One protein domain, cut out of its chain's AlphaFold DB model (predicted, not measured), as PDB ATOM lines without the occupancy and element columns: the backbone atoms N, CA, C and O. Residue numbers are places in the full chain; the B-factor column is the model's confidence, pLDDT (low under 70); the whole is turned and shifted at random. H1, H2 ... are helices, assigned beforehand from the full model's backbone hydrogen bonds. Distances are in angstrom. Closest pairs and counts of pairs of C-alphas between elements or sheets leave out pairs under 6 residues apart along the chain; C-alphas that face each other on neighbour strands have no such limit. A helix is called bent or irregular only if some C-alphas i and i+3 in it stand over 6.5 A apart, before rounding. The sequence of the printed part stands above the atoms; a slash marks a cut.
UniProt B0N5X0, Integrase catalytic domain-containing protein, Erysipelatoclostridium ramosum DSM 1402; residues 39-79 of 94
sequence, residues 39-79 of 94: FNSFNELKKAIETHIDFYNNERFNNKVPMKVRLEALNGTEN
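What this domain is: This is residues 39 to 79 of the 94 residues of the protein "Integrase catalytic domain-containing protein" of Erysipelatoclostridium ramosum DSM 1402 (UniProt B0N5X0). What shape does the backbone make? It is a thin rod of two helices set one after the other along its length, the long H1 first and the short H2 beyond a looping link, with no folding back of one helix on the other. What is it made of? The printed part has 41 residues with two named helices, H1 then H2, and no named strand, and its class is all helix. How spread out is it? It is extended, with a radius of gyration of the C-alphas of 15.3 A and spans of 45 by 14 by 14 A.

How they stand to each other: Do the helices meet? H1, residues 42 to 59, and H2, residues 66 to 74, are apart, with no C-alpha of the one within 8 A of the other. What joins them? A short link of 6 residues runs from H1 to H2. How well formed are their backbones? In H1 and H2 every O i to N i+4 pair is within hydrogen-bond range.

Where its parts are: Where does H1 run? It begins at C-alpha 42 (-7.667, -13.344, 3.430) and measures 24.8 A from first to last C-alpha. It is neither bent nor irregular, but only just: C-alphas 56 and 59 are 6.1 A apart. Where does H2 run? It measures 12.4 A from first to last C-alpha and ends at C-alpha 74 (23.985, -25.092, -19.570).

The domain as a whole: How long is it? The two C-alphas farthest apart, those of Ser 41 and Glu 78, are 46.1 A apart. What stands free? Residues 40 to 47, of which 42 to 47 belong to H1, and residues 70 to 79, of which 70 to 74 belong to H2, stand free. Is it whole and confident? The printed part has no cut, the mean pLDDT of the printed part is 89.0, and no printed residue is under 70.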
ATOM      1  N   PHE A  39      -3.643  -7.024  -1.028       95.50
ATOM      2  CA  PHE A  39      -4.790  -7.880  -0.745       95.50
ATOM      3  C   PHE A  39      -5.670  -7.206   0.296       95.50
ATOM      4  O   PHE A  39      -5.177  -6.772   1.338       95.50
ATOM      5  N   ASN A  40      -6.967  -7.146   0.028       97.19
ATOM      6  CA  ASN A  40      -7.953  -6.534   0.914       97.19
ATOM      7  C   ASN A  40      -8.678  -7.575   1.777       97.19
ATOM      8  O   ASN A  40      -9.429  -7.221   2.682       97.19
ATOM      9  N   SER A  41      -8.463  -8.869   1.516       98.12
ATOM     10  CA  SER A  41      -9.017  -9.955   2.324       98.12
ATOM     11  C   SER A  41      -8.124 -11.195   2.343       98.12
ATOM     12  O   SER A  41      -7.323 -11.434   1.437       98.12
ATOM     13  N   PHE A  42      -8.315 -12.035   3.362       97.81
ATOM     14  CA  PHE A  42      -7.667 -13.344   3.430       97.81
ATOM     15  C   PHE A  42      -8.044 -14.242   2.243       97.81
ATOM     16  O   PHE A  42      -7.180 -14.922   1.699       97.81
ATOM     17  N   ASN A  43      -9.310 -14.225   1.812       98.31
ATOM     18  CA  ASN A  43      -9.776 -15.052   0.695       98.31
ATOM     19  C   ASN A  43      -9.098 -14.672  -0.624       98.31
ATOM     20  O   ASN A  43      -8.751 -15.550  -1.410       98.31
ATOM     21  N   GLU A  44      -8.874 -13.378  -0.847       97.75
ATOM     22  CA  GLU A  44      -8.141 -12.876  -2.010       97.75
ATOM     23  C   GLU A  44      -6.687 -13.361  -1.999       97.75
ATOM     24  O   GLU A  44      -6.218 -13.934  -2.982       97.75
ATOM     25  N   LEU A  45      -6.001 -13.226  -0.858       97.62
ATOM     26  CA  LEU A  45      -4.638 -13.729  -0.685       97.62
ATOM     27  C   LEU A  45      -4.562 -15.250  -0.879       97.62
ATOM     28  O   LEU A  45      -3.678 -15.737  -1.582       97.62
ATOM     29  N   LYS A  46      -5.488 -16.010  -0.283       98.12
ATOM     30  CA  LYS A  46      -5.558 -17.472  -0.415       98.12
ATOM     31  C   LYS A  46      -5.693 -17.876  -1.879       98.12
ATOM     32  O   LYS A  46      -4.911 -18.697  -2.346       98.12
ATOM     33  N   LYS A  47      -6.626 -17.251  -2.604       97.50
ATOM     34  CA  LYS A  47      -6.849 -17.524  -4.025       97.50
ATOM     35  C   LYS A  47      -5.612 -17.195  -4.863       97.50
ATOM     36  O   LYS A  47      -5.227 -17.995  -5.704       97.50
ATOM     37  N   ALA A  48      -4.952 -16.066  -4.602       95.88
ATOM     38  CA  ALA A  48      -3.725 -15.695  -5.305       95.88
ATOM     39  C   ALA A  48      -2.575 -16.686  -5.053       95.88
ATOM     40  O   ALA A  48      -1.832 -17.015  -5.976       95.88
ATOM     41  N   ILE A  49      -2.443 -17.196  -3.822       96.62
ATOM     42  CA  ILE A  49      -1.477 -18.254  -3.495       96.62
ATOM     43  C   ILE A  49      -1.819 -19.543  -4.246       96.62
ATOM     44  O   ILE A  49      -0.932 -20.101  -4.881       96.62
ATOM     45  N   GLU A  50      -3.074 -19.999  -4.213       97.12
ATOM     46  CA  GLU A  50      -3.523 -21.209  -4.923       97.12
ATOM     47  C   GLU A  50      -3.237 -21.106  -6.427       97.12
ATOM     48  O   GLU A  50      -2.554 -21.963  -6.984       97.12
ATOM     49  N   THR A  51      -3.625 -19.993  -7.059       95.12
ATOM     50  CA  THR A  51      -3.348 -19.737  -8.479       95.12
ATOM     51  C   THR A  51      -1.850 -19.719  -8.790       95.12
ATOM     52  O   THR A  51      -1.421 -20.288  -9.791       95.12
ATOM     53  N   HIS A  52      -1.022 -19.104  -7.939       93.56
ATOM     54  CA  HIS A  52       0.422 -19.082  -8.174       93.56
ATOM     55  C   HIS A  52       1.064 -20.468  -8.003       93.56
ATOM     56  O   HIS A  52       2.030 -20.779  -8.698       93.56
ATOM     57  N   ILE A  53       0.548 -21.310  -7.102       93.31
ATOM     58  CA  ILE A  53       1.010 -22.697  -6.942       93.31
ATOM     59  C   ILE A  53       0.677 -23.516  -8.193       93.31
ATOM     60  O   ILE A  53       1.547 -24.235  -8.689       93.31
ATOM     61  N   ASP A  54      -0.536 -23.373  -8.731       91.88
ATOM     62  CA  ASP A  54      -0.945 -24.057  -9.961       91.88
ATOM     63  C   ASP A  54      -0.077 -23.634 -11.153       91.88
ATOM     64  O   ASP A  54       0.460 -24.493 -11.857       91.88
ATOM     65  N   PHE A  55       0.164 -22.327 -11.313       90.81
ATOM     66  CA  PHE A  55       1.102 -21.789 -12.302       90.81
ATOM     67  C   PHE A  55       2.519 -22.358 -12.118       90.81
ATOM     68  O   PHE A  55       3.147 -22.814 -13.076       90.81
ATOM     69  N   TYR A  56       3.035 -22.357 -10.884       88.56
ATOM     70  CA  TYR A  56       4.388 -22.829 -10.580       88.56
ATOM     71  C   TYR A  56       4.588 -24.295 -10.978       88.56
ATOM     72  O   TYR A  56       5.640 -24.646 -11.515       88.56
ATOM     73  N   ASN A  57       3.591 -25.137 -10.703       86.69
ATOM     74  CA  ASN A  57       3.669 -26.574 -10.934       86.69
ATOM     75  C   ASN A  57       3.441 -26.950 -12.401       86.69
ATOM     76  O   ASN A  57       4.155 -27.812 -12.913       86.69
ATOM     77  N   ASN A  58       2.477 -26.313 -13.067       85.88
ATOM     78  CA  ASN A  58       1.985 -26.783 -14.364       85.88
ATOM     79  C   ASN A  58       2.499 -25.952 -15.549       85.88
ATOM     80  O   ASN A  58       2.754 -26.485 -16.629       85.88
ATOM     81  N   GLU A  59       2.698 -24.648 -15.358       87.31
ATOM     82  CA  GLU A  59       2.931 -23.708 -16.462       87.31
ATOM     83  C   GLU A  59       4.373 -23.198 -16.504       87.31
ATOM     84  O   GLU A  59       4.985 -23.155 -17.570       87.31
ATOM     85  N   ARG A  60       4.966 -22.883 -15.345       86.75
ATOM     86  CA  ARG A  60       6.266 -22.195 -15.231       86.75
ATOM     87  C   ARG A  60       7.373 -22.793 -16.094       86.75
ATOM     88  O   ARG A  60       8.163 -22.054 -16.664       86.75
ATOM     89  N   PHE A  61       7.468 -24.118 -16.157       86.69
ATOM     90  CA  PHE A  61       8.517 -24.815 -16.903       86.69
ATOM     91  C   PHE A  61       7.972 -25.843 -17.896       86.69
ATOM     92  O   PHE A  61       8.678 -26.793 -18.238       86.69
ATOM     93  N   ASN A  62       6.722 -25.682 -18.344       83.56
ATOM     94  CA  ASN A  62       6.019 -26.663 -19.178       83.56
ATOM     95  C   ASN A  62       6.141 -28.085 -18.588       83.56
ATOM     96  O   ASN A  62       6.619 -29.005 -19.255       83.56
ATOM     97  N   ASN A  63       5.804 -28.243 -17.302       81.38
ATOM     98  CA  ASN A  63       5.937 -29.485 -16.521       81.38
ATOM     99  C   ASN A  63       7.367 -30.048 -16.353       81.38
ATOM    100  O   ASN A  63       7.540 -31.180 -15.892       81.38
ATOM    101  N   LYS A  64       8.426 -29.302 -16.699       83.75
ATOM    102  CA  LYS A  64       9.809 -29.733 -16.437       83.75
ATOM    103  C   LYS A  64      10.238 -29.391 -15.012       83.75
ATOM    104  O   LYS A  64       9.997 -28.302 -14.500       83.75
ATOM    105  N   VAL A  65      10.994 -30.297 -14.396       83.62
ATOM    106  CA  VAL A  65      11.656 -30.011 -13.118       83.62
ATOM    107  C   VAL A  65      12.760 -28.955 -13.297       83.62
ATOM    108  O   VAL A  65      13.471 -28.989 -14.307       83.62
ATOM    109  N   PRO A  66      12.999 -28.068 -12.308       82.06
ATOM    110  CA  PRO A  66      13.984 -26.987 -12.425       82.06
ATOM    111  C   PRO A  66      15.400 -27.441 -12.812       82.06
ATOM    112  O   PRO A  66      16.110 -26.729 -13.515       82.06
ATOM    113  N   MET A  67      15.818 -28.638 -12.382       85.44
ATOM    114  CA  MET A  67      17.130 -29.191 -12.740       85.44
ATOM    115  C   MET A  67      17.251 -29.512 -14.228       85.44
ATOM    116  O   MET A  67      18.302 -29.270 -14.811       85.44
ATOM    117  N   LYS A  68      16.179 -30.002 -14.858       87.00
ATOM    118  CA  LYS A  68      16.170 -30.286 -16.296       87.00
ATOM    119  C   LYS A  68      16.288 -28.991 -17.099       87.00
ATOM    120  O   LYS A  68      17.122 -28.915 -17.991       87.00
ATOM    121  N   VAL A  69      15.540 -27.959 -16.701       86.81
ATOM    122  CA  VAL A  69      15.633 -26.611 -17.290       86.81
ATOM    123  C   VAL A  69      17.053 -26.049 -17.168       86.81
ATOM    124  O   VAL A  69      17.606 -25.532 -18.133       86.81
ATOM    125  N   ARG A  70      17.683 -26.198 -15.994       85.25
ATOM    126  CA  ARG A  70      19.065 -25.747 -15.771       85.25
ATOM    127  C   ARG A  70      20.068 -26.470 -16.672       85.25
ATOM    128  O   ARG A  70      20.970 -25.822 -17.189       85.25
ATOM    129  N   LEU A  71      19.940 -27.786 -16.827       88.88
ATOM    130  CA  LEU A  71      20.836 -28.572 -17.679       88.88
ATOM    131  C   LEU A  71      20.691 -28.189 -19.153       88.88
ATOM    132  O   LEU A  71      21.695 -28.000 -19.826       88.88
ATOM    133  N   GLU A  72      19.459 -28.010 -19.634       87.19
ATOM    134  CA  GLU A  72      19.196 -27.544 -21.002       87.19
ATOM    135  C   GLU A  72      19.845 -26.173 -21.263       87.19
ATOM    136  O   GLU A  72      20.507 -25.998 -22.281       87.19
ATOM    137  N   ALA A  73      19.747 -25.240 -20.309       85.19
ATOM    138  CA  ALA A  73      20.392 -23.930 -20.413       85.19
ATOM    139  C   ALA A  73      21.933 -24.007 -20.418       85.19
ATOM    140  O   ALA A  73      22.583 -23.254 -21.138       85.19
ATOM    141  N   LEU A  74      22.528 -24.910 -19.628       87.69
ATOM    142  CA  LEU A  74      23.985 -25.092 -19.570       87.69
ATOM    143  C   LEU A  74      24.554 -25.769 -20.822       87.69
ATOM    144  O   LEU A  74      25.700 -25.514 -21.178       87.69
ATOM    145  N   ASN A  75      23.761 -26.605 -21.491       87.75
ATOM    146  CA  ASN A  75      24.180 -27.334 -22.687       87.75
ATOM    147  C   ASN A  75      24.189 -26.471 -23.965       87.75
ATOM    148  O   ASN A  75      24.494 -26.995 -25.031       87.75
ATOM    149  N   GLY A  76      23.883 -25.169 -23.870       72.38
ATOM    150  CA  GLY A  76      24.102 -24.202 -24.950       72.38
ATOM    151  C   GLY A  76      23.252 -24.451 -26.196       72.38
ATOM    152  O   GLY A  76      23.783 -24.593 -27.292       72.38
ATOM    153  N   THR A  77      21.926 -24.508 -26.043       72.44
ATOM    154  CA  THR A  77      21.002 -24.637 -27.181       72.44
ATOM    155  C   THR A  77      21.002 -23.371 -28.041       72.44
ATOM    156  O   THR A  77      20.796 -22.284 -27.502       72.44
ATOM    157  N   GLU A  78      21.130 -23.507 -29.367       75.69
ATOM    158  CA  GLU A  78      21.062 -22.387 -30.329       75.69
ATOM    159  C   GLU A  78      19.757 -21.576 -30.229       75.69
ATOM    160  O   GLU A  78      19.741 -20.383 -30.524       75.69
ATOM    161  N   ASN A  79      18.671 -22.202 -29.755       78.12
ATOM    162  CA  ASN A  79      17.399 -21.542 -29.473       78.12
ATOM    163  C   ASN A  79      16.911 -21.883 -28.048       78.12
ATOM    164  O   ASN A  79      16.326 -22.952 -27.843       78.12
TER     165      ASN A  79